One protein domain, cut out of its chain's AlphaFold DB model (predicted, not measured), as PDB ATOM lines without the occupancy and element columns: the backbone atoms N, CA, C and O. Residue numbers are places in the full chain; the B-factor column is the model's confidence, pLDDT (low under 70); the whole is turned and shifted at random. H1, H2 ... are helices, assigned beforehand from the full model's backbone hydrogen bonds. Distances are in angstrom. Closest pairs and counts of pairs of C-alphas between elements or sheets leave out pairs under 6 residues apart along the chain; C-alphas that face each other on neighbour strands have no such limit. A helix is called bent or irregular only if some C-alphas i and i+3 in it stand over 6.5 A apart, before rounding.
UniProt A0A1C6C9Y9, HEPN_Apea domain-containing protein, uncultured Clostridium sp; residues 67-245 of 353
ATOM      1  N   ALA A  67      46.172 -48.821  -5.762       92.00
ATOM      2  CA  ALA A  67      46.135 -50.156  -6.359       92.00
ATOM      3  C   ALA A  67      44.786 -50.486  -7.034       92.00
ATOM      4  O   ALA A  67      44.741 -51.216  -8.029       92.00
ATOM      5  N   PHE A  68      43.664 -49.976  -6.516       94.69
ATOM      6  CA  PHE A  68      42.365 -50.104  -7.183       94.69
ATOM      7  C   PHE A  68      42.302 -49.297  -8.479       94.69
ATOM      8  O   PHE A  68      41.852 -49.829  -9.496       94.69
ATOM      9  N   CYS A  69      42.778 -48.049  -8.464       93.50
ATOM     10  CA  CYS A  69      42.839 -47.205  -9.654       93.50
ATOM     11  C   CYS A  69      43.710 -47.843 -10.745       93.50
ATOM     12  O   CYS A  69      43.251 -47.981 -11.878       93.50
ATOM     13  N   GLU A  70      44.901 -48.335 -10.395       92.44
ATOM     14  CA  GLU A  70      45.818 -49.025 -11.316       92.44
ATOM     15  C   GLU A  70      45.185 -50.252 -11.982       92.44
ATOM     16  O   GLU A  70      45.387 -50.496 -13.169       92.44
ATOM     17  N   LYS A  71      44.370 -51.019 -11.248       92.94
ATOM     18  CA  LYS A  71      43.663 -52.184 -11.805       92.94
ATOM     19  C   LYS A  71      42.489 -51.811 -12.707       92.94
ATOM     20  O   LYS A  71      42.154 -52.570 -13.619       92.94
ATOM     21  N   LEU A  72      41.823 -50.692 -12.430       94.88
ATOM     22  CA  LEU A  72      40.677 -50.225 -13.211       94.88
ATOM     23  C   LEU A  72      41.110 -49.500 -14.489       94.88
ATOM     24  O   LEU A  72      40.427 -49.617 -15.506       94.88
ATOM     25  N   TYR A  73      42.243 -48.795 -14.465       93.56
ATOM     26  CA  TYR A  73      42.697 -47.942 -15.566       93.56
ATOM     27  C   TYR A  73      42.804 -48.676 -16.921       93.56
ATOM     28  O   TYR A  73      42.215 -48.199 -17.897       93.56
ATOM     29  N   PRO A  74      43.412 -49.880 -17.019       94.62
ATOM     30  CA  PRO A  74      43.459 -50.625 -18.279       94.62
ATOM     31  C   PRO A  74      42.074 -50.995 -18.818       94.62
ATOM     32  O   PRO A  74      41.892 -51.104 -20.030       94.62
ATOM     33  N   LYS A  75      41.083 -51.177 -17.936       95.12
ATOM     34  CA  LYS A  75      39.719 -51.547 -18.328       95.12
ATOM     35  C   LYS A  75      38.958 -50.381 -18.938       95.12
ATOM     36  O   LYS A  75      38.242 -50.598 -19.907       95.12
ATOM     37  N   TYR A  76      39.157 -49.174 -18.410       94.81
ATOM     38  CA  TYR A  76      38.666 -47.943 -19.033       94.81
ATOM     39  C   TYR A  76      39.333 -47.701 -20.385       94.81
ATOM     40  O   TYR A  76      38.650 -47.389 -21.351       94.81
ATOM     41  N   GLY A  77      40.648 -47.925 -20.482       92.69
ATOM     42  CA  GLY A  77      41.351 -47.826 -21.762       92.69
ATOM     43  C   GLY A  77      40.819 -48.813 -22.807       92.69
ATOM     44  O   GLY A  77      40.671 -48.452 -23.970       92.69
ATOM     45  N   ALA A  78      40.510 -50.052 -22.406       94.56
ATOM     46  CA  ALA A  78      39.868 -51.028 -23.288       94.56
ATOM     47  C   ALA A  78      38.465 -50.573 -23.714       94.56
ATOM     48  O   ALA A  78      38.170 -50.595 -24.904       94.56
ATOM     49  N   PHE A  79      37.662 -50.098 -22.762       95.75
ATOM     50  CA  PHE A  79      36.325 -49.565 -23.010       95.75
ATOM     51  C   PHE A  79      36.327 -48.418 -24.026       95.75
ATOM     52  O   PHE A  79      35.622 -48.507 -25.026       95.75
ATOM     53  N   GLU A  80      37.130 -47.370 -23.812       94.81
ATOM     54  CA  GLU A  80      37.153 -46.203 -24.706       94.81
ATOM     55  C   GLU A  80      37.575 -46.602 -26.132       94.81
ATOM     56  O   GLU A  80      36.950 -46.177 -27.102       94.81
ATOM     57  N   ARG A  81      38.574 -47.489 -26.277       94.69
ATOM     58  CA  ARG A  81      39.000 -48.007 -27.591       94.69
ATOM     59  C   ARG A  81      37.918 -48.841 -28.276       94.69
ATOM     60  O   ARG A  81      37.688 -48.675 -29.467       94.69
ATOM     61  N   GLN A  82      37.249 -49.718 -27.531       95.56
ATOM     62  CA  GLN A  82      36.163 -50.545 -28.061       95.56
ATOM     63  C   GLN A  82      34.955 -49.699 -28.457       95.56
ATOM     64  O   GLN A  82      34.346 -49.950 -29.492       95.56
ATOM     65  N   LEU A  83      34.637 -48.661 -27.683       95.75
ATOM     66  CA  LEU A  83      33.592 -47.716 -28.043       95.75
ATOM     67  C   LEU A  83      33.939 -46.990 -29.352       95.75
ATOM     68  O   LEU A  83      33.106 -46.954 -30.251       95.75
ATOM     69  N   ARG A  84      35.176 -46.491 -29.516       95.06
ATOM     70  CA  ARG A  84      35.627 -45.893 -30.789       95.06
ATOM     71  C   ARG A  84      35.564 -46.885 -31.954       95.06
ATOM     72  O   ARG A  84      35.084 -46.511 -33.020       95.06
ATOM     73  N   GLN A  85      35.981 -48.137 -31.753       94.31
ATOM     74  CA  GLN A  85      35.885 -49.195 -32.769       94.31
ATOM     75  C   GLN A  85      34.433 -49.432 -33.198       94.31
ATOM     76  O   GLN A  85      34.144 -49.422 -34.391       94.31
ATOM     77  N   LEU A  86      33.517 -49.588 -32.237       94.81
ATOM     78  CA  LEU A  86      32.088 -49.761 -32.500       94.81
ATOM     79  C   LEU A  86      31.529 -48.594 -33.322       94.81
ATOM     80  O   LEU A  86      30.818 -48.812 -34.301       94.81
ATOM     81  N   ILE A  87      31.861 -47.359 -32.928       94.00
ATOM     82  CA  ILE A  87      31.431 -46.159 -33.647       94.00
ATOM     83  C   ILE A  87      31.948 -46.194 -35.083       94.00
ATOM     84  O   ILE A  87      31.161 -46.007 -36.006       94.00
ATOM     85  N   LEU A  88      33.244 -46.448 -35.282       92.44
ATOM     86  CA  LEU A  88      33.829 -46.476 -36.619       92.44
ATOM     87  C   LEU A  88      33.157 -47.522 -37.500       92.44
ATOM     88  O   LEU A  88      32.712 -47.145 -38.573       92.44
ATOM     89  N   LEU A  89      33.002 -48.766 -37.034       90.44
ATOM     90  CA  LEU A  89      32.368 -49.838 -37.811       90.44
ATOM     91  C   LEU A  89      30.973 -49.441 -38.306       90.44
ATOM     92  O   LEU A  89      30.685 -49.516 -39.499       90.44
ATOM     93  N   VAL A  90      30.122 -48.943 -37.404       89.88
ATOM     94  CA  VAL A  90      28.759 -48.522 -37.757       89.88
ATOM     95  C   VAL A  90      28.772 -47.347 -38.737       89.88
ATOM     96  O   VAL A  90      28.016 -47.338 -39.708       89.88
ATOM     97  N   LEU A  91      29.628 -46.351 -38.508       89.69
ATOM     98  CA  LEU A  91      29.665 -45.149 -39.335       89.69
ATOM     99  C   LEU A  91      30.287 -45.389 -40.711       89.69
ATOM    100  O   LEU A  91      29.794 -44.845 -41.696       89.69
ATOM    101  N   THR A  92      31.325 -46.219 -40.809       87.38
ATOM    102  CA  THR A  92      31.907 -46.603 -42.100       87.38
ATOM    103  C   THR A  92      30.962 -47.489 -42.891       87.38
ATOM    104  O   THR A  92      30.910 -47.362 -44.109       87.38
ATOM    105  N   LYS A  93      30.157 -48.321 -42.222       83.56
ATOM    106  CA  LYS A  93      29.089 -49.081 -42.877       83.56
ATOM    107  C   LYS A  93      27.998 -48.169 -43.441       83.56
ATOM    108  O   LYS A  93      27.541 -48.380 -44.557       83.56
ATOM    109  N   ALA A  94      27.582 -47.158 -42.679       82.62
ATOM    110  CA  ALA A  94      26.502 -46.258 -43.083       82.62
ATOM    111  C   ALA A  94      26.930 -45.214 -44.132       82.62
ATOM    112  O   ALA A  94      26.150 -44.888 -45.022       82.62
ATOM    113  N   PHE A  95      28.153 -44.681 -44.033       82.69
ATOM    114  CA  PHE A  95      28.585 -43.495 -44.790       82.69
ATOM    115  C   PHE A  95      29.927 -43.663 -45.528       82.69
ATOM    116  O   PHE A  95      30.397 -42.726 -46.180       82.69
ATOM    117  N   GLY A  96      30.588 -44.817 -45.411       84.44
ATOM    118  CA  GLY A  96      31.894 -45.062 -46.023       84.44
ATOM    119  C   GLY A  96      32.951 -44.046 -45.584       84.44
ATOM    120  O   GLY A  96      33.005 -43.633 -44.427       84.44
ATOM    121  N   ILE A  97      33.788 -43.603 -46.526       83.88
ATOM    122  CA  ILE A  97      34.861 -42.622 -46.285       83.88
ATOM    123  C   ILE A  97      34.341 -41.232 -45.873       83.88
ATOM    124  O   ILE A  97      35.060 -40.458 -45.237       83.88
ATOM    125  N   ASN A  98      33.080 -40.926 -46.193       87.12
ATOM    126  CA  ASN A  98      32.475 -39.618 -45.950       87.12
ATOM    127  C   ASN A  98      31.940 -39.457 -44.528       87.12
ATOM    128  O   ASN A  98      31.590 -38.339 -44.149       87.12
ATOM    129  N   TRP A  99      31.934 -40.524 -43.718       90.94
ATOM    130  CA  TRP A  99      31.320 -40.538 -42.387       90.94
ATOM    131  C   TRP A  99      31.663 -39.311 -41.544       90.94
ATOM    132  O   TRP A  99      30.789 -38.741 -40.899       90.94
ATOM    133  N   ARG A 100      32.919 -38.858 -41.585       90.31
ATOM    134  CA  ARG A 100      33.390 -37.706 -40.817       90.31
ATOM    135  C   ARG A 100      32.648 -36.422 -41.176       90.31
ATOM    136  O   ARG A 100      32.272 -35.677 -40.280       90.31
ATOM    137  N   ASN A 101      32.455 -36.166 -42.466       88.12
ATOM    138  CA  ASN A 101      31.794 -34.954 -42.946       88.12
ATOM    139  C   ASN A 101      30.272 -35.042 -42.753       88.12
ATOM    140  O   ASN A 101      29.643 -34.036 -42.452       88.12
ATOM    141  N   GLU A 102      29.707 -36.248 -42.859       86.56
ATOM    142  CA  GLU A 102      28.271 -36.495 -42.666       86.56
ATOM    143  C   GLU A 102      27.837 -36.398 -41.197       86.56
ATOM    144  O   GLU A 102      26.684 -36.105 -40.879       86.56
ATOM    145  N   THR A 103      28.752 -36.676 -40.264       88.69
ATOM    146  CA  THR A 103      28.395 -36.856 -38.853       88.69
ATOM    147  C   THR A 103      29.007 -35.833 -37.907       88.69
ATOM    148  O   THR A 103      28.517 -35.719 -36.780       88.69
ATOM    149  N   ILE A 104      30.019 -35.068 -38.317       88.31
ATOM    150  CA  ILE A 104      30.658 -34.046 -37.483       88.31
ATOM    151  C   ILE A 104      30.472 -32.673 -38.141       88.31
ATOM    152  O   ILE A 104      30.888 -32.497 -39.287       88.31
ATOM    153  N   PRO A 105      29.912 -31.674 -37.429       86.81
ATOM    154  CA  PRO A 105      29.812 -30.311 -37.942       86.81
ATOM    155  C   PRO A 105      31.176 -29.752 -38.365       86.81
ATOM    156  O   PRO A 105      32.179 -29.941 -37.670       86.81
ATOM    157  N   THR A 106      31.207 -29.013 -39.475       85.50
ATOM    158  CA  THR A 106      32.444 -28.486 -40.076       85.50
ATOM    159  C   THR A 106      33.265 -27.637 -39.105       85.50
ATOM    160  O   THR A 106      34.488 -27.759 -39.071       85.50
ATOM    161  N   GLU A 107      32.607 -26.823 -38.277       85.50
ATOM    162  CA  GLU A 107      33.261 -25.997 -37.252       85.50
ATOM    163  C   GLU A 107      34.031 -26.857 -36.243       85.50
ATOM    164  O   GLU A 107      35.238 -26.685 -36.064       85.50
ATOM    165  N   LYS A 108      33.365 -27.874 -35.680       86.50
ATOM    166  CA  LYS A 108      33.969 -28.808 -34.722       86.50
ATOM    167  C   LYS A 108      35.133 -29.577 -35.350       86.50
ATOM    168  O   LYS A 108      36.161 -29.784 -34.708       86.50
ATOM    169  N   LEU A 109      35.008 -29.971 -36.619       86.38
ATOM    170  CA  LEU A 109      36.082 -30.643 -37.348       86.38
ATOM    171  C   LEU A 109      37.306 -29.731 -37.554       86.38
ATOM    172  O   LEU A 109      38.445 -30.195 -37.470       86.38
ATOM    173  N   ASN A 110      37.094 -28.441 -37.815       86.19
ATOM    174  CA  ASN A 110      38.181 -27.474 -37.954       86.19
ATOM    175  C   ASN A 110      38.931 -27.270 -36.631       86.19
ATOM    176  O   ASN A 110      40.164 -27.223 -36.633       86.19
ATOM    177  N   ASP A 111      38.226 -27.243 -35.502       86.19
ATOM    178  CA  ASP A 111      38.855 -27.164 -34.178       86.19
ATOM    179  C   ASP A 111      39.676 -28.415 -33.838       86.19
ATOM    180  O   ASP A 111      40.801 -28.310 -33.335       86.19
ATOM    181  N   MET A 112      39.183 -29.603 -34.200       87.12
ATOM    182  CA  MET A 112      39.955 -30.845 -34.072       87.12
ATOM    183  C   MET A 112      41.246 -30.801 -34.902       87.12
ATOM    184  O   MET A 112      42.317 -31.137 -34.398       87.12
ATOM    185  N   LYS A 113      41.184 -30.334 -36.158       84.69
ATOM    186  CA  LYS A 113      42.370 -30.201 -37.027       84.69
ATOM    187  C   LYS A 113      43.401 -29.220 -36.469       84.69
ATOM    188  O   LYS A 113      44.603 -29.480 -36.560       84.69
ATOM    189  N   ARG A 114      42.946 -28.107 -35.882       83.75
ATOM    190  CA  ARG A 114      43.818 -27.132 -35.204       83.75
ATOM    191  C   ARG A 114      44.537 -27.771 -34.019       83.75
ATOM    192  O   ARG A 114      45.742 -27.585 -33.869       83.75
ATOM    193  N   THR A 115      43.816 -28.564 -33.231       80.50
ATOM    194  CA  THR A 115      44.363 -29.278 -32.066       80.50
ATOM    195  C   THR A 115      45.393 -30.332 -32.485       80.50
ATOM    196  O   THR A 115      46.464 -30.429 -31.887       80.50
ATOM    197  N   ALA A 116      45.126 -31.046 -33.581       77.56
ATOM    198  CA  ALA A 116      45.991 -32.085 -34.135       77.56
ATOM    199  C   ALA A 116      47.212 -31.563 -34.927       77.56
ATOM    200  O   ALA A 116      47.942 -32.355 -35.514       77.56
ATOM    201  N   LYS A 117      47.458 -30.243 -34.966       76.31
ATOM    202  CA  LYS A 117      48.554 -29.616 -35.738       76.31
ATOM    203  C   LYS A 117      48.540 -29.973 -37.240       76.31
ATOM    204  O   LYS A 117      49.592 -30.106 -37.860       76.31
ATOM    205  N   GLY A 118      47.350 -30.062 -37.841       67.44
ATOM    206  CA  GLY A 118      47.158 -30.061 -39.297       67.44
ATOM    207  C   GLY A 118      46.624 -31.366 -39.884       67.44
ATOM    208  O   GLY A 118      45.500 -31.392 -40.390       67.44
ATOM    209  N   ALA A 119      47.405 -32.446 -39.853       73.00
ATOM    210  CA  ALA A 119      47.028 -33.698 -40.509       73.00
ATOM    211  C   ALA A 119      46.214 -34.596 -39.565       73.00
ATOM    212  O   ALA A 119      46.780 -35.385 -38.820       73.00
ATOM    213  N   LEU A 120      44.883 -34.469 -39.600       81.75
ATOM    214  CA  LEU A 120      43.969 -35.369 -38.889       81.75
ATOM    215  C   LEU A 120      43.432 -36.440 -39.845       81.75
ATOM    216  O   LEU A 120      42.589 -36.148 -40.710       81.75
ATOM    217  N   SER A 121      43.907 -37.676 -39.693       84.44
ATOM    218  CA  SER A 121      43.397 -38.812 -40.463       84.44
ATOM    219  C   SER A 121      41.968 -39.192 -40.051       84.44
ATOM    220  O   SER A 121      41.442 -38.759 -39.018       84.44
ATOM    221  N   LEU A 122      41.303 -40.008 -40.875       82.75
ATOM    222  CA  LEU A 122      39.977 -40.541 -40.546       82.75
ATOM    223  C   LEU A 122      40.025 -41.381 -39.263       82.75
ATOM    224  O   LEU A 122      39.179 -41.198 -38.395       82.75
ATOM    225  N   SER A 123      41.047 -42.224 -39.100       75.38
ATOM    226  CA  SER A 123      41.223 -43.061 -37.909       75.38
ATOM    227  C   SER A 123      41.471 -42.244 -36.640       75.38
ATOM    228  O   SER A 123      40.930 -42.569 -35.589       75.38
ATOM    229  N   GLU A 124      42.226 -41.149 -36.726       85.62
ATOM    230  CA  GLU A 124      42.547 -40.304 -35.565       85.62
ATOM    231  C   GLU A 124      41.413 -39.354 -35.168       85.62
ATOM    232  O   GLU A 124      41.465 -38.745 -34.100       85.62
ATOM    233  N   THR A 125      40.383 -39.199 -36.007       89.69
ATOM    234  CA  THR A 125      39.329 -38.202 -35.774       89.69
ATOM    235  C   THR A 125      38.593 -38.450 -34.451       89.69
ATOM    236  O   THR A 125      38.396 -37.511 -33.682       89.69
ATOM    237  N   LEU A 126      38.234 -39.702 -34.137       90.38
ATOM    238  CA  LEU A 126      37.574 -40.026 -32.861       90.38
ATOM    239  C   LEU A 126      38.533 -40.041 -31.661       90.38
ATOM    240  O   LEU A 126      38.074 -39.944 -30.525       90.38
ATOM    241  N   GLU A 127      39.847 -40.132 -31.882       88.50
ATOM    242  CA  GLU A 127      40.844 -40.051 -30.803       88.50
ATOM    243  C   GLU A 127      40.936 -38.634 -30.214       88.50
ATOM    244  O   GLU A 127      41.389 -38.462 -29.086       88.50
ATOM    245  N   GLN A 128      40.446 -37.619 -30.937       88.88
ATOM    246  CA  GLN A 128      40.328 -36.248 -30.427       88.88
ATOM    247  C   GLN A 128      39.150 -36.064 -29.458       88.88
ATOM    248  O   GLN A 128      39.012 -35.000 -28.855       88.88
ATOM    249  N   LEU A 129      38.276 -37.067 -29.325       89.62
ATOM    250  CA  LEU A 129      37.133 -37.024 -28.421       89.62
ATOM    251  C   LEU A 129      37.476 -37.700 -27.092       89.62
ATOM    252  O   LEU A 129      37.834 -38.884 -27.039       89.62
ATOM    253  N   ASP A 130      37.298 -36.951 -26.005       89.88
ATOM    254  CA  ASP A 130      37.196 -37.537 -24.675       89.88
ATOM    255  C   ASP A 130      35.853 -38.269 -24.500       89.88
ATOM    256  O   ASP A 130      34.975 -38.245 -25.367       89.88
ATOM    257  N   LEU A 131      35.695 -38.965 -23.373       90.88
ATOM    258  CA  LEU A 131      34.495 -39.758 -23.118       90.88
ATOM    259  C   LEU A 131      33.215 -38.910 -23.101       90.88
ATOM    260  O   LEU A 131      32.217 -39.329 -23.677       90.88
ATOM    261  N   ALA A 132      33.256 -37.714 -22.510       91.69
ATOM    262  CA  ALA A 132      32.101 -36.819 -22.460       91.69
ATOM    263  C   ALA A 132      31.683 -36.375 -23.871       91.69
ATOM    264  O   ALA A 132      30.513 -36.431 -24.242       91.69
ATOM    265  N   ALA A 133      32.654 -35.992 -24.698       92.12
ATOM    266  CA  ALA A 133      32.407 -35.590 -26.068       92.12
ATOM    267  C   ALA A 133      31.934 -36.763 -26.941       92.12
ATOM    268  O   ALA A 133      31.149 -36.533 -27.862       92.12
ATOM    269  N   MET A 134      32.372 -38.000 -26.662       93.12
ATOM    270  CA  MET A 134      31.848 -39.212 -27.307       93.12
ATOM    271  C   MET A 134      30.398 -39.509 -26.901       93.12
ATOM    272  O   MET A 134      29.601 -39.860 -27.767       93.12
ATOM    273  N   GLU A 135      30.045 -39.348 -25.623       94.12
ATOM    274  CA  GLU A 135      28.666 -39.501 -25.139       94.12
ATOM    275  C   GLU A 135      27.729 -38.525 -25.850       94.12
ATOM    276  O   GLU A 135      26.780 -38.958 -26.503       94.12
ATOM    277  N   SER A 136      28.055 -37.230 -25.826       93.88
ATOM    278  CA  SER A 136      27.303 -36.202 -26.553       93.88
ATOM    279  C   SER A 136      27.199 -36.515 -28.043       93.88
ATOM    280  O   SER A 136      26.135 -36.435 -28.648       93.88
ATOM    281  N   TYR A 137      28.307 -36.928 -28.658       93.25
ATOM    282  CA  TYR A 137      28.341 -37.253 -30.080       93.25
ATOM    283  C   TYR A 137      27.396 -38.402 -30.474       93.25
ATOM    284  O   TYR A 137      26.830 -38.375 -31.576       93.25
ATOM    285  N   LEU A 138      27.225 -39.389 -29.589       95.00
ATOM    286  CA  LEU A 138      26.358 -40.545 -29.797       95.00
ATOM    287  C   LEU A 138      24.893 -40.265 -29.462       95.00
ATOM    288  O   LEU A 138      24.017 -40.670 -30.229       95.00
ATOM    289  N   PHE A 139      24.641 -39.617 -28.325       95.69
ATOM    290  CA  PHE A 139      23.335 -39.625 -27.666       95.69
ATOM    291  C   PHE A 139      22.582 -38.299 -27.746       95.69
ATOM    292  O   PHE A 139      21.348 -38.319 -27.693       95.69
ATOM    293  N   ASP A 140      23.273 -37.174 -27.958       94.00
ATOM    294  CA  ASP A 140      22.596 -35.888 -28.103       94.00
ATOM    295  C   ASP A 140      21.777 -35.862 -29.394       94.00
ATOM    296  O   ASP A 140      22.204 -36.311 -30.466       94.00
ATOM    297  N   LYS A 141      20.571 -35.302 -29.290       91.75
ATOM    298  CA  LYS A 141      19.716 -35.079 -30.454       91.75
ATOM    299  C   LYS A 141      20.358 -34.044 -31.359       91.75
ATOM    300  O   LYS A 141      20.778 -32.981 -30.909       91.75
ATOM    301  N   ARG A 142      20.383 -34.345 -32.652       84.50
ATOM    302  CA  ARG A 142      20.925 -33.432 -33.654       84.50
ATOM    303  C   ARG A 142      19.841 -32.501 -34.157       84.50
ATOM    304  O   ARG A 142      18.720 -32.939 -34.432       84.50
ATOM    305  N   GLU A 143      20.199 -31.231 -34.295       80.50
ATOM    306  CA  GLU A 143      19.343 -30.258 -34.957       80.50
ATOM    307  C   GLU A 143      19.124 -30.657 -36.416       80.50
ATOM    308  O   GLU A 143      20.015 -31.180 -37.094       80.50
ATOM    309  N   VAL A 144      17.905 -30.425 -36.888       79.56
ATOM    310  CA  VAL A 144      17.529 -30.656 -38.277       79.56
ATOM    311  C   VAL A 144      17.500 -29.305 -38.964       79.56
ATOM    312  O   VAL A 144      16.756 -28.411 -38.563       79.56
ATOM    313  N   ASN A 145      18.298 -29.154 -40.020       79.56
ATOM    314  CA  ASN A 145      18.200 -27.987 -40.881       79.56
ATOM    315  C   ASN A 145      16.975 -28.142 -41.790       79.56
ATOM    316  O   ASN A 145      17.064 -28.640 -42.913       79.56
ATOM    317  N   TYR A 146      15.821 -27.731 -41.267       81.62
ATOM    318  CA  TYR A 146      14.548 -27.805 -41.978       81.62
ATOM    319  C   TYR A 146      14.580 -27.028 -43.299       81.62
ATOM    320  O   TYR A 146      13.999 -27.483 -44.276       81.62
ATOM    321  N   GLN A 147      15.292 -25.896 -43.361       80.62
ATOM    322  CA  GLN A 147      15.372 -25.071 -44.572       80.62
ATOM    323  C   GLN A 147      16.066 -25.814 -45.713       80.62
ATOM    324  O   GLN A 147      15.506 -25.944 -46.798       80.62
ATOM    325  N   THR A 148      17.256 -26.359 -45.457       79.44
ATOM    326  CA  THR A 148      17.970 -27.189 -46.436       79.44
ATOM    327  C   THR A 148      17.141 -28.415 -46.813       79.44
ATOM    328  O   THR A 148      17.019 -28.734 -47.988       79.44
ATOM    329  N   PHE A 149      16.488 -29.059 -45.841       81.38
ATOM    330  CA  PHE A 149      15.653 -30.227 -46.108       81.38
ATOM    331  C   PHE A 149      14.479 -29.922 -47.054       81.38
ATOM    332  O   PHE A 149      14.293 -30.635 -48.037       81.38
ATOM    333  N   PHE A 150      13.707 -28.859 -46.804       81.62
ATOM    334  CA  PHE A 150      12.588 -28.484 -47.676       81.62
ATOM    335  C   PHE A 150      13.053 -28.026 -49.061       81.62
ATOM    336  O   PHE A 150      12.388 -28.326 -50.048       81.62
ATOM    337  N   ASN A 151      14.195 -27.342 -49.145       80.56
ATOM    338  CA  ASN A 151      14.699 -26.827 -50.417       80.56
ATOM    339  C   ASN A 151      15.376 -27.902 -51.283       80.56
ATOM    340  O   ASN A 151      15.309 -27.806 -52.503       80.56
ATOM    341  N   GLU A 152      16.024 -28.906 -50.681       79.31
ATOM    342  CA  GLU A 152      16.832 -29.897 -51.413       79.31
ATOM    343  C   GLU A 152      16.214 -31.300 -51.450       79.31
ATOM    344  O   GLU A 152      16.391 -32.024 -52.428       79.31
ATOM    345  N   LYS A 153      15.506 -31.715 -50.391       75.31
ATOM    346  CA  LYS A 153      14.987 -33.088 -50.239       75.31
ATOM    347  C   LYS A 153      13.466 -33.204 -50.334       75.31
ATOM    348  O   LYS A 153      12.968 -34.300 -50.587       75.31
ATOM    349  N   LEU A 154      12.728 -32.116 -50.115       78.88
ATOM    350  CA  LEU A 154      11.262 -32.114 -50.094       78.88
ATOM    351  C   LEU A 154      10.670 -30.919 -50.855       78.88
ATOM    352  O   LEU A 154       9.755 -30.252 -50.367       78.88
ATOM    353  N   ASP A 155      11.196 -30.648 -52.048       81.81
ATOM    354  CA  ASP A 155      10.673 -29.577 -52.889       81.81
ATOM    355  C   ASP A 155       9.244 -29.873 -53.404       81.81
ATOM    356  O   ASP A 155       8.697 -30.980 -53.292       81.81
ATOM    357  N   ALA A 156       8.616 -28.849 -53.989       79.50
ATOM    358  CA  ALA A 156       7.242 -28.929 -54.480       79.50
ATOM    359  C   ALA A 156       7.039 -29.958 -55.608       79.50
ATOM    360  O   ALA A 156       5.905 -30.387 -55.836       79.50
ATOM    361  N   GLU A 157       8.089 -30.346 -56.332       79.75
ATOM    362  CA  GLU A 157       8.001 -31.392 -57.343       79.75
ATOM    363  C   GLU A 157       8.169 -32.793 -56.741       79.75
ATOM    364  O   GLU A 157       7.464 -33.716 -57.149       79.75
ATOM    365  N   VAL A 158       9.042 -32.966 -55.746       78.88
ATOM    366  CA  VAL A 158       9.200 -34.217 -54.986       78.88
ATOM    367  C   VAL A 158       7.887 -34.590 -54.296       78.88
ATOM    368  O   VAL A 158       7.453 -35.738 -54.398       78.88
ATOM    369  N   LEU A 159       7.194 -33.615 -53.697       78.94
ATOM    370  CA  LEU A 159       5.875 -33.810 -53.073       78.94
ATOM    371  C   LEU A 159       4.800 -34.321 -54.042       78.94
ATOM    372  O   LEU A 159       3.873 -35.005 -53.618       78.94
ATOM    373  N   LYS A 160       4.907 -33.991 -55.334       81.50
ATOM    374  CA  LYS A 160       3.959 -34.439 -56.368       81.50
ATOM    375  C   LYS A 160       4.306 -35.808 -56.947       81.50
ATOM    376  O   LYS A 160       3.436 -36.447 -57.528       81.50
ATOM    377  N   ARG A 161       5.574 -36.219 -56.848       85.00
ATOM    378  CA  ARG A 161       6.110 -37.428 -57.492       85.00
ATOM    379  C   ARG A 161       6.239 -38.619 -56.545       85.00
ATOM    380  O   ARG A 161       6.155 -39.747 -57.015       85.00
ATOM    381  N   LYS A 162       6.464 -38.384 -55.250       84.69
ATOM    382  CA  LYS A 162       6.687 -39.448 -54.264       84.69
ATOM    383  C   LYS A 162       5.395 -40.025 -53.709       84.69
ATOM    384  O   LYS A 162       4.433 -39.304 -53.449       84.69
ATOM    385  N   GLU A 163       5.407 -41.333 -53.476       89.00
ATOM    386  CA  GLU A 163       4.301 -42.009 -52.806       89.00
ATOM    387  C   GLU A 163       4.275 -41.699 -51.305       89.00
ATOM    388  O   GLU A 163       5.264 -41.273 -50.701       89.00
ATOM    389  N   LYS A 164       3.117 -41.938 -50.682       84.88
ATOM    390  CA  LYS A 164       2.867 -41.627 -49.271       84.88
ATOM    391  C   LYS A 164       3.920 -42.226 -48.335       84.88
ATOM    392  O   LYS A 164       4.358 -41.538 -47.419       84.88
ATOM    393  N   ASP A 165       4.337 -43.466 -48.564       85.56
ATOM    394  CA  ASP A 165       5.303 -44.143 -47.693       85.56
ATOM    395  C   ASP A 165       6.715 -43.557 -47.829       85.56
ATOM    396  O   ASP A 165       7.424 -43.402 -46.834       85.56
ATOM    397  N   GLU A 166       7.104 -43.122 -49.030       84.12
ATOM    398  CA  GLU A 166       8.369 -42.412 -49.232       84.12
ATOM    399  C   GLU A 166       8.363 -41.035 -48.557       84.12
ATOM    400  O   GLU A 166       9.364 -40.623 -47.968       84.12
ATOM    401  N   LEU A 167       7.226 -40.335 -48.598       83.88
ATOM    402  CA  LEU A 167       7.038 -39.072 -47.887       83.88
ATOM    403  C   LEU A 167       7.069 -39.270 -46.367       83.88
ATOM    404  O   LEU A 167       7.695 -38.476 -45.667       83.88
ATOM    405  N   CYS A 168       6.457 -40.339 -45.849       83.88
ATOM    406  CA  CYS A 168       6.557 -40.706 -44.437       83.88
ATOM    407  C   CYS A 168       8.019 -40.926 -44.021       83.88
ATOM    408  O   CYS A 168       8.437 -40.399 -42.994       83.88
ATOM    409  N   ASN A 169       8.816 -41.629 -44.832       82.50
ATOM    410  CA  ASN A 169      10.237 -41.849 -44.546       82.50
ATOM    411  C   ASN A 169      11.037 -40.537 -44.524       82.50
ATOM    412  O   ASN A 169      11.819 -40.312 -43.602       82.50
ATOM    413  N   LEU A 170      10.784 -39.634 -45.476       82.75
ATOM    414  CA  LEU A 170      11.392 -38.299 -45.495       82.75
ATOM    415  C   LEU A 170      10.998 -37.473 -44.260       82.75
ATOM    416  O   LEU A 170      11.840 -36.816 -43.652       82.75
ATOM    417  N   ILE A 171       9.739 -37.538 -43.831       81.81
ATOM    418  CA  ILE A 171       9.289 -36.874 -42.601       81.81
ATOM    419  C   ILE A 171       9.961 -37.480 -41.363       81.81
ATOM    420  O   ILE A 171      10.309 -36.754 -40.432       81.81
ATOM    421  N   GLU A 172      10.197 -38.789 -41.341       80.31
ATOM    422  CA  GLU A 172      10.925 -39.430 -40.247       80.31
ATOM    423  C   GLU A 172      12.401 -38.995 -40.177       80.31
ATOM    424  O   GLU A 172      12.932 -38.869 -39.068       80.31
ATOM    425  N   GLU A 173      13.044 -38.660 -41.306       78.44
ATOM    426  CA  GLU A 173      14.378 -38.026 -41.323       78.44
ATOM    427  C   GLU A 173      14.382 -36.640 -40.653       78.44
ATOM    428  O   GLU A 173      15.396 -36.230 -40.078       78.44
ATOM    429  N   MET A 174      13.243 -35.934 -40.668       78.81
ATOM    430  CA  MET A 174      13.092 -34.613 -40.050       78.81
ATOM    431  C   MET A 174      12.953 -34.647 -38.523       78.81
ATOM    432  O   MET A 174      12.935 -33.590 -37.881       78.81
ATOM    433  N   ARG A 175      12.838 -35.829 -37.903       83.56
ATOM    434  CA  ARG A 175      12.802 -35.907 -36.440       83.56
ATOM    435  C   ARG A 175      14.204 -35.668 -35.864       83.56
ATOM    436  O   ARG A 175      15.159 -36.333 -36.286       83.56
ATOM    437  N   PRO A 176      14.339 -34.788 -34.852       88.12
ATOM    438  CA  PRO A 176      15.557 -34.699 -34.062       88.12
ATOM    439  C   PRO A 176      15.817 -36.048 -33.398       88.12
ATOM    440  O   PRO A 176      15.072 -36.479 -32.514       88.12
ATOM    441  N   ARG A 177      16.861 -36.721 -33.871       89.31
ATOM    442  CA  ARG A 177      17.303 -38.030 -33.398       89.31
ATOM    443  C   ARG A 177      18.791 -37.969 -33.116       89.31
ATOM    444  O   ARG A 177      19.515 -37.180 -33.735       89.31
ATOM    445  N   SER A 178      19.234 -38.784 -32.176       93.62
ATOM    446  CA  SER A 178      20.654 -38.942 -31.895       93.62
ATOM    447  C   SER A 178      21.364 -39.686 -33.029       93.62
ATOM    448  O   SER A 178      20.739 -40.252 -33.937       93.62
ATOM    449  N   LEU A 179      22.697 -39.715 -32.984       92.19
ATOM    450  CA  LEU A 179      23.456 -40.561 -33.902       92.19
ATOM    451  C   LEU A 179      23.148 -42.045 -33.656       92.19
ATOM    452  O   LEU A 179      23.058 -42.815 -34.619       92.19
ATOM    453  N   TRP A 180      22.946 -42.420 -32.387       95.31
ATOM    454  CA  TRP A 180      22.601 -43.774 -31.974       95.31
ATOM    455  C   TRP A 180      21.271 -44.237 -32.571       95.31
ATOM    456  O   TRP A 180      21.214 -45.274 -33.227       95.31
ATOM    457  N   GLU A 181      20.203 -43.460 -32.395       91.94
ATOM    458  CA  GLU A 181      18.868 -43.783 -32.917       91.94
ATOM    459  C   GLU A 181      18.862 -43.941 -34.438       91.94
ATOM    460  O   GLU A 181      18.099 -44.744 -34.971       91.94
ATOM    461  N   ARG A 182      19.711 -43.180 -35.138       88.06
ATOM    462  CA  ARG A 182      19.809 -43.222 -36.600       88.06
ATOM    463  C   ARG A 182      20.578 -44.436 -37.115       88.06
ATOM    464  O   ARG A 182      20.151 -45.020 -38.101       88.06
ATOM    465  N   ASN A 183      21.689 -44.812 -36.476       88.62
ATOM    466  CA  ASN A 183      22.642 -45.758 -37.079       88.62
ATOM    467  C   ASN A 183      22.941 -47.000 -36.226       88.62
ATOM    468  O   ASN A 183      23.377 -48.016 -36.753       88.62
ATOM    469  N   PHE A 184      22.690 -46.959 -34.916       91.50
ATOM    470  CA  PHE A 184      23.113 -47.995 -33.966       91.50
ATOM    471  C   PHE A 184      21.953 -48.877 -33.489       91.50
ATOM    472  O   PHE A 184      22.134 -49.720 -32.612       91.50
ATOM    473  N   GLY A 185      20.762 -48.752 -34.086       87.06
ATOM    474  CA  GLY A 185      19.602 -49.582 -33.734       87.06
ATOM    475  C   GLY A 185      19.873 -51.089 -33.848       87.06
ATOM    476  O   GLY A 185      19.360 -51.865 -33.046       87.06
ATOM    477  N   MET A 186      20.750 -51.492 -34.777       84.25
ATOM    478  CA  MET A 186      21.191 -52.884 -34.939       84.25
ATOM    479  C   MET A 186      22.057 -53.407 -33.782       84.25
ATOM    480  O   MET A 186      22.143 -54.615 -33.594       84.25
ATOM    481  N   VAL A 187      22.689 -52.510 -33.018       89.94
ATOM    482  CA  VAL A 187      23.518 -52.825 -31.840       89.94
ATOM    483  C   VAL A 187      22.656 -52.922 -30.577       89.94
ATOM    484  O   VAL A 187      22.966 -53.656 -29.640       89.94
ATOM    485  N   GLY A 188      21.561 -52.166 -30.527       92.38
ATOM    486  CA  GLY A 188      20.594 -52.200 -29.438       92.38
ATOM    487  C   GLY A 188      19.989 -50.833 -29.136       92.38
ATOM    488  O   GLY A 188      20.276 -49.827 -29.785       92.38
ATOM    489  N   LYS A 189      19.130 -50.789 -28.114       94.88
ATOM    490  CA  LYS A 189      18.415 -49.567 -27.718       94.88
ATOM    491  C   LYS A 189      19.355 -48.549 -27.066       94.88
ATOM    492  O   LYS A 189      20.077 -48.913 -26.136       94.88
ATOM    493  N   GLN A 190      19.259 -47.280 -27.479       94.69
ATOM    494  CA  GLN A 190      20.041 -46.168 -26.916       94.69
ATOM    495  C   GLN A 190      19.979 -46.142 -25.388       94.69
ATOM    496  O   GLN A 190      21.016 -46.185 -24.740       94.69
ATOM    497  N   GLU A 191      18.772 -46.164 -24.817       94.75
ATOM    498  CA  GLU A 191      18.528 -46.072 -23.367       94.75
ATOM    499  C   GLU A 191      19.368 -47.067 -22.551       94.75
ATOM    500  O   GLU A 191      19.813 -46.775 -21.442       94.75
ATOM    501  N   THR A 192      19.586 -48.268 -23.099       94.50
ATOM    502  CA  THR A 192      20.358 -49.316 -22.425       94.50
ATOM    503  C   THR A 192      21.847 -48.994 -22.431       94.50
ATOM    504  O   THR A 192      22.502 -49.114 -21.396       94.50
ATOM    505  N   TRP A 193      22.374 -48.590 -23.585       95.38
ATOM    506  CA  TRP A 193      23.790 -48.296 -23.774       95.38
ATOM    507  C   TRP A 193      24.200 -46.990 -23.101       95.38
ATOM    508  O   TRP A 193      25.173 -46.967 -22.352       95.38
ATOM    509  N   GLU A 194      23.407 -45.937 -23.283       95.56
ATOM    510  CA  GLU A 194      23.610 -44.630 -22.665       95.56
ATOM    511  C   GLU A 194      23.677 -44.749 -21.140       95.56
ATOM    512  O   GLU A 194      24.645 -44.310 -20.521       95.56
ATOM    513  N   LYS A 195      22.724 -45.462 -20.525       93.88
ATOM    514  CA  LYS A 195      22.737 -45.707 -19.078       93.88
ATOM    515  C   LYS A 195      24.012 -46.419 -18.617       93.88
ATOM    516  O   LYS A 195      24.608 -46.024 -17.617       93.88
ATOM    517  N   GLN A 196      24.424 -47.480 -19.313       92.44
ATOM    518  CA  GLN A 196      25.613 -48.248 -18.931       92.44
ATOM    519  C   GLN A 196      26.899 -47.421 -19.039       92.44
ATOM    520  O   GLN A 196      27.767 -47.534 -18.173       92.44
ATOM    521  N   ILE A 197      27.012 -46.589 -20.076       93.88
ATOM    522  CA  ILE A 197      28.171 -45.723 -20.309       93.88
ATOM    523  C   ILE A 197      28.220 -44.590 -19.269       93.88
ATOM    524  O   ILE A 197      29.250 -44.418 -18.613       93.88
ATOM    525  N   LEU A 198      27.093 -43.916 -19.007       90.62
ATOM    526  CA  LEU A 198      27.002 -42.839 -18.012       90.62
ATOM    527  C   LEU A 198      27.366 -43.308 -16.596       90.62
ATOM    528  O   LEU A 198      28.102 -42.627 -15.874       90.62
ATOM    529  N   GLU A 199      26.896 -44.492 -16.185       89.06
ATOM    530  CA  GLU A 199      27.225 -45.069 -14.872       89.06
ATOM    531  C   GLU A 199      28.739 -45.273 -14.682       89.06
ATOM    532  O   GLU A 199      29.268 -45.162 -13.571       89.06
ATOM    533  N   ILE A 200      29.441 -45.579 -15.769       89.69
ATOM    534  CA  ILE A 200      30.881 -45.804 -15.793       89.69
ATOM    535  C   ILE A 200      31.651 -44.483 -15.833       89.69
ATOM    536  O   ILE A 200      32.640 -44.335 -15.108       89.69
ATOM    537  N   HIS A 201      31.203 -43.508 -16.624       88.56
ATOM    538  CA  HIS A 201      31.860 -42.208 -16.748       88.56
ATOM    539  C   HIS A 201      31.962 -41.483 -15.396       88.56
ATOM    540  O   HIS A 201      33.040 -41.012 -15.022       88.56
ATOM    541  N   GLN A 202      30.901 -41.501 -14.583       81.12
ATOM    542  CA  GLN A 202      30.929 -40.914 -13.234       81.12
ATOM    543  C   GLN A 202      32.074 -41.468 -12.367       81.12
ATOM    544  O   GLN A 202      32.707 -40.745 -11.593       81.12
ATOM    545  N   CYS A 203      32.376 -42.757 -12.524       83.44
ATOM    546  CA  CYS A 203      33.431 -43.438 -11.785       83.44
ATOM    547  C   CYS A 203      34.820 -43.251 -12.422       83.44
ATOM    548  O   CYS A 203      35.824 -43.214 -11.702       83.44
ATOM    549  N   ARG A 204      34.889 -43.073 -13.748       87.94
ATOM    550  CA  ARG A 204      36.120 -42.852 -14.526       87.94
ATOM    551  C   ARG A 204      36.934 -41.686 -13.986       87.94
ATOM    552  O   ARG A 204      38.141 -41.816 -13.806       87.94
ATOM    553  N   ASN A 205      36.278 -40.575 -13.653       84.75
ATOM    554  CA  ASN A 205      36.947 -39.375 -13.143       84.75
ATOM    555  C   ASN A 205      37.633 -39.598 -11.788       84.75
ATOM    556  O   ASN A 205      38.666 -38.987 -11.517       84.75
ATOM    557  N   LYS A 206      37.115 -40.492 -10.933       86.62
ATOM    558  CA  LYS A 206      37.817 -40.864  -9.694       86.62
ATOM    559  C   LYS A 206      39.111 -41.611 -10.002       86.62
ATOM    560  O   LYS A 206      40.144 -41.275  -9.434       86.62
ATOM    561  N   VAL A 207      39.050 -42.571 -10.922       88.81
ATOM    562  CA  VAL A 207      40.190 -43.415 -11.303       88.81
ATOM    563  C   VAL A 207      41.265 -42.614 -12.041       88.81
ATOM    564  O   VAL A 207      42.433 -42.703 -11.685       88.81
ATOM    565  N   ALA A 208      40.879 -41.789 -13.017       85.88
ATOM    566  CA  ALA A 208      41.812 -41.003 -13.831       85.88
ATOM    567  C   ALA A 208      42.574 -39.931 -13.033       85.88
ATOM    568  O   ALA A 208      43.700 -39.588 -13.379       85.88
ATOM    569  N   HIS A 209      41.981 -39.419 -11.953       86.25
ATOM    570  CA  HIS A 209      42.614 -38.447 -11.059       86.25
ATOM    571  C   HIS A 209      43.132 -39.076  -9.757       86.25
ATOM    572  O   HIS A 209      43.365 -38.351  -8.792       86.25
ATOM    573  N   SER A 210      43.263 -40.409  -9.705       85.62
ATOM    574  CA  SER A 210      43.773 -41.163  -8.548       85.62
ATOM    575  C   SER A 210      43.122 -40.768  -7.215       85.62
ATOM    576  O   SER A 210      43.778 -40.691  -6.175       85.62
ATOM    577  N   LYS A 211      41.814 -40.485  -7.241       89.25
ATOM    578  CA  LYS A 211      41.029 -40.151  -6.046       89.25
ATOM    579  C   LYS A 211      40.785 -41.408  -5.206       89.25
ATOM    580  O   LYS A 211      40.987 -42.532  -5.658       89.25
ATOM    581  N   LYS A 212      40.303 -41.217  -3.974       90.50
ATOM    582  CA  LYS A 212      39.927 -42.316  -3.073       90.50
ATOM    583  C   LYS A 212      38.877 -43.225  -3.723       90.50
ATOM    584  O   LYS A 212      37.859 -42.735  -4.219       90.50
ATOM    585  N   VAL A 213      39.109 -44.535  -3.651       92.31
ATOM    586  CA  VAL A 213      38.186 -45.581  -4.111       92.31
ATOM    587  C   VAL A 213      38.054 -46.618  -3.002       92.31
ATOM    588  O   VAL A 213      39.030 -47.238  -2.591       92.31
ATOM    589  N   SER A 214      36.843 -46.810  -2.484       91.62
ATOM    590  CA  SER A 214      36.574 -47.865  -1.507       91.62
ATOM    591  C   SER A 214      36.547 -49.246  -2.165       91.62
ATOM    592  O   SER A 214      36.322 -49.384  -3.367       91.62
ATOM    593  N   LYS A 215      36.707 -50.302  -1.360       92.31
ATOM    594  CA  LYS A 215      36.626 -51.688  -1.844       92.31
ATOM    595  C   LYS A 215      35.287 -51.991  -2.526       92.31
ATOM    596  O   LYS A 215      35.277 -52.595  -3.594       92.31
ATOM    597  N   LYS A 216      34.180 -51.516  -1.944       93.00
ATOM    598  CA  LYS A 216      32.833 -51.664  -2.510       93.00
ATOM    599  C   LYS A 216      32.719 -50.970  -3.869       93.00
ATOM    600  O   LYS A 216      32.303 -51.603  -4.832       93.00
ATOM    601  N   GLU A 217      33.149 -49.707  -3.960       93.19
ATOM    602  CA  GLU A 217      33.156 -48.972  -5.233       93.19
ATOM    603  C   GLU A 217      34.009 -49.688  -6.283       93.19
ATOM    604  O   GLU A 217      33.564 -49.860  -7.414       93.19
ATOM    605  N   TYR A 218      35.208 -50.146  -5.912       94.12
ATOM    606  CA  TYR A 218      36.070 -50.905  -6.813       94.12
ATOM    607  C   TYR A 218      35.370 -52.162  -7.340       94.12
ATOM    608  O   TYR A 218      35.366 -52.383  -8.549       94.12
ATOM    609  N   ASP A 219      34.768 -52.973  -6.467       94.12
ATOM    610  CA  ASP A 219      34.119 -54.225  -6.867       94.12
ATOM    611  C   ASP A 219      32.913 -53.971  -7.788       94.12
ATOM    612  O   ASP A 219      32.768 -54.645  -8.815       94.12
ATOM    613  N   ASP A 220      32.112 -52.948  -7.481       94.44
ATOM    614  CA  ASP A 220      30.962 -52.534  -8.288       94.44
ATOM    615  C   ASP A 220      31.394 -52.034  -9.677       94.44
ATOM    616  O   ASP A 220      30.893 -52.521 -10.698       94.44
ATOM    617  N   ILE A 221      32.366 -51.114  -9.742       94.25
ATOM    618  CA  ILE A 221      32.903 -50.580 -11.006       94.25
ATOM    619  C   ILE A 221      33.515 -51.711 -11.829       94.25
ATOM    620  O   ILE A 221      33.242 -51.842 -13.020       94.25
ATOM    621  N   ASN A 222      34.323 -52.559 -11.196       95.06
ATOM    622  CA  ASN A 222      35.002 -53.667 -11.846       95.06
ATOM    623  C   ASN A 222      34.008 -54.645 -12.491       95.06
ATOM    624  O   ASN A 222      34.220 -55.089 -13.621       95.06
ATOM    625  N   LYS A 223      32.901 -54.953 -11.801       95.62
ATOM    626  CA  LYS A 223      31.828 -55.804 -12.328       95.62
ATOM    627  C   LYS A 223      31.123 -55.156 -13.519       95.62
ATOM    628  O   LYS A 223      30.992 -55.804 -14.558       95.62
ATOM    629  N   LYS A 224      30.694 -53.895 -13.384       94.81
ATOM    630  CA  LYS A 224      30.018 -53.152 -14.461       94.81
ATOM    631  C   LYS A 224      30.906 -53.033 -15.696       94.81
ATOM    632  O   LYS A 224      30.460 -53.308 -16.802       94.81
ATOM    633  N   MET A 225      32.183 -52.729 -15.491       94.81
ATOM    634  CA  MET A 225      33.147 -52.547 -16.566       94.81
ATOM    635  C   MET A 225      33.481 -53.845 -17.302       94.81
ATOM    636  O   MET A 225      33.541 -53.871 -18.528       94.81
ATOM    637  N   ASN A 226      33.626 -54.958 -16.581       94.75
ATOM    638  CA  ASN A 226      33.789 -56.263 -17.223       94.75
ATOM    639  C   ASN A 226      32.580 -56.633 -18.091       94.75
ATOM    640  O   ASN A 226      32.763 -57.219 -19.157       94.75
ATOM    641  N   LYS A 227      31.366 -56.306 -17.630       95.25
ATOM    642  CA  LYS A 227      30.140 -56.534 -18.395       95.25
ATOM    643  C   LYS A 227      30.104 -55.651 -19.644       95.25
ATOM    644  O   LYS A 227      30.012 -56.197 -20.732       95.25
ATOM    645  N   LEU A 228      30.276 -54.337 -19.507       95.38
ATOM    646  CA  LEU A 228      30.225 -53.405 -20.639       95.38
ATOM    647  C   LEU A 228      31.272 -53.736 -21.715       95.38
ATOM    648  O   LEU A 228      30.943 -53.814 -22.891       95.38
ATOM    649  N   ASN A 229      32.512 -54.047 -21.321       96.69
ATOM    650  CA  ASN A 229      33.546 -54.493 -22.265       96.69
ATOM    651  C   ASN A 229      33.219 -55.837 -22.930       96.69
ATOM    652  O   ASN A 229      33.681 -56.123 -24.034       96.69
ATOM    653  N   LYS A 230      32.478 -56.724 -22.256       95.50
ATOM    654  CA  LYS A 230      31.991 -57.962 -22.875       95.50
ATOM    655  C   LYS A 230      30.906 -57.649 -23.904       95.50
ATOM    656  O   LYS A 230      31.018 -58.134 -25.023       95.50
ATOM    657  N   ASP A 231      29.928 -56.831 -23.535       95.06
ATOM    658  CA  ASP A 231      28.803 -56.465 -24.394       95.06
ATOM    659  C   ASP A 231      29.304 -55.718 -25.651       95.06
ATOM    660  O   ASP A 231      28.903 -56.058 -26.761       95.06
ATOM    661  N   LEU A 232      30.282 -54.807 -25.511       95.94
ATOM    662  CA  LEU A 232      30.952 -54.144 -26.642       95.94
ATOM    663  C   LEU A 232      31.644 -55.135 -27.583       95.94
ATOM    664  O   LEU A 232      31.489 -55.028 -28.794       95.94
ATOM    665  N   ARG A 233      32.389 -56.115 -27.054       95.69
ATOM    666  CA  ARG A 233      33.061 -57.125 -27.895       95.69
ATOM    667  C   ARG A 233      32.083 -57.968 -28.691       95.69
ATOM    668  O   ARG A 233      32.372 -58.280 -29.838       95.69
ATOM    669  N   ILE A 234      30.965 -58.350 -28.077       92.69
ATOM    670  CA  ILE A 234      29.925 -59.129 -28.755       92.69
ATOM    671  C   ILE A 234      29.337 -58.295 -29.895       92.69
ATOM    672  O   ILE A 234      29.341 -58.752 -31.031       92.69
ATOM    673  N   ALA A 235      28.942 -57.048 -29.617       91.69
ATOM    674  CA  ALA A 235      28.397 -56.147 -30.630       91.69
ATOM    675  C   ALA A 235      29.366 -55.909 -31.803       91.69
ATOM    676  O   ALA A 235      28.964 -55.985 -32.959       91.69
ATOM    677  N   ILE A 236      30.643 -55.652 -31.508       92.44
ATOM    678  CA  ILE A 236      31.693 -55.471 -32.520       92.44
ATOM    679  C   ILE A 236      31.835 -56.728 -33.381       92.44
ATOM    680  O   ILE A 236      31.784 -56.632 -34.601       92.44
ATOM    681  N   SER A 237      31.937 -57.904 -32.755       88.38
ATOM    682  CA  SER A 237      32.080 -59.170 -33.479       88.38
ATOM    683  C   SER A 237      30.873 -59.464 -34.374       88.38
ATOM    684  O   SER A 237      31.045 -59.954 -35.485       88.38
ATOM    685  N   GLU A 238      29.655 -59.169 -33.915       85.94
ATOM    686  CA  GLU A 238      28.437 -59.358 -34.712       85.94
ATOM    687  C   GLU A 238      28.364 -58.401 -35.910       85.94
ATOM    688  O   GLU A 238      27.859 -58.786 -36.966       85.94
ATOM    689  N   LEU A 239      28.852 -57.164 -35.761       82.88
ATOM    690  CA  LEU A 239      28.942 -56.204 -36.864       82.88
ATOM    691  C   LEU A 239      29.970 -56.648 -37.899       82.88
ATOM    692  O   LEU A 239      29.640 -56.703 -39.082       82.88
ATOM    693  N   GLU A 240      31.166 -57.024 -37.444       79.06
ATOM    694  CA  GLU A 240      32.240 -57.514 -38.307       79.06
ATOM    695  C   GLU A 240      31.757 -58.716 -39.130       79.06
ATOM    696  O   GLU A 240      31.928 -58.711 -40.341       79.06
ATOM    697  N   CYS A 241      31.060 -59.690 -38.530       69.94
ATOM    698  CA  CYS A 241      30.516 -60.839 -39.265       69.94
ATOM    699  C   CYS A 241      29.497 -60.461 -40.357       69.94
ATOM    700  O   CYS A 241      29.511 -61.070 -41.423       69.94
ATOM    701  N   LYS A 242      28.625 -59.472 -40.116       65.50
ATOM    702  CA  LYS A 242      27.576 -59.059 -41.070       65.50
ATOM    703  C   LYS A 242      28.106 -58.247 -42.254       65.50
ATOM    704  O   LYS A 242      27.428 -58.158 -43.273       65.50
ATOM    705  N   ASP A 243      29.268 -57.614 -42.122       57.25
ATOM    706  CA  ASP A 243      29.845 -56.772 -43.180       57.25
ATOM    707  C   ASP A 243      30.515 -57.585 -44.302       57.25
ATOM    708  O   ASP A 243      30.708 -57.070 -45.400       57.25
ATOM    709  N   PHE A 244      30.787 -58.875 -44.083       49.59
ATOM    710  CA  PHE A 244      31.376 -59.762 -45.095       49.59
ATOM    711  C   PHE A 244      30.391 -60.255 -46.173       49.59
ATOM    712  O   PHE A 244      30.812 -60.933 -47.108       49.59
ATOM    713  N   GLU A 245      29.098 -59.935 -46.075       47.00
ATOM    714  CA  GLU A 245      28.059 -60.517 -46.944       47.00
ATOM    715  C   GLU A 245      27.749 -59.693 -48.212       47.00
ATOM    716  O   GLU A 245      27.079 -60.194 -49.110       47.00
TER     717      GLU A 245
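This is residues 67 to 245 of the 353 residues of the protein "HEPN_Apea domain-containing protein" of uncultured Clostridium sp (UniProt A0A1C6C9Y9). The body is built on two long helices, H1 and H9, side by side, with H8 packed at a slant on residues 69 to 76 of H1 and residues 221 to 228 of H9, and H3 beside H8. An arm made of H4, H5 and H6 reaches away from this body and gives much of its length, while H1 turns sharply near residue 94 and H2 lies off to one side. The printed part has 179 residues with nine named helices, H1 to H9 in order along the chain, and no named strand: all helix. It is only just loose, close to compact, with a radius of gyration of the C-alphas of 19.4 A, and elongated, spanning 67 by 37 by 31 A.

Find C-alpha 67 at (46.135, -50.156, -6.359), where H1 begins; it runs from residues 67 to 103, 39.3 A, and is irregular, with a kink of 111 degrees near residue 94 and C-alphas 94 and 97 9.7 A apart. Next come H2, residues 106 to 115, and H3, residues 131 to 139. Go on to C-alpha 146 at (14.548, -27.805, -41.978), where H4, residues 146 to 153, begins; H5, residues 158 to 161, H6, residues 164 to 173, and H7, residues 179 to 183, follow. H8, residues 190 to 208, is 25.9 A long with a kink of 30 degrees near residue 202; it is neither bent nor irregular, but only just: C-alphas 202 and 205 are 6.2 A apart. H9, residues 215 to 243, covers 42.2 A and ends at C-alpha 243, (29.845, -56.772, -43.180).

Begin at the hubs, H1 and H8, which touch three helices each. H1 touches H9 at a shallow tilt of 28 degrees, the same way; the closest C-alphas, of Phe 79 and Asn 229, are 5.7 A apart. H8 touches H1 at a steep tilt of 44 degrees, opposite ways, closest at the C-alphas of Cys 69 and Val 207, 4.9 A. H8 touches H9 at a steep 48 degrees, closest at the C-alphas of Ile 200 and Ile 221, 7.1 A. H3 touches H8 at a shallow 8 degrees, opposite ways, with the C-alphas of Phe 139 and Glu 194 closest at 7.1 A. H7 touches H3, at the C-alphas of Leu 138 and Leu 179, 5.0 A, and residues 90 to 103 of H1, at those of Val 90 and Asn 183, 6.7 A. H4 and H6 are close but not clearly touching, as are H5 and H6; H4, H5 and H6 are apart from H1, H8 and H9. H1 and H2 meet only through their link. Every O i to N i+4 pair is within hydrogen-bond range in H2, H3, H4, H6, H7 and H9, against 26 of 33 in H1 and 11 of 15 in H8; H5 is too short for such a pair.

The two C-alphas farthest apart, of Ala 67 and Lys 160, are 67.3 A apart. The printed part has no cut, and its one long link is H2 to H3, residues 116 to 130. The mean pLDDT of the printed part is 87.5; look for values under 70 at residue 118 and residues 241 to 245.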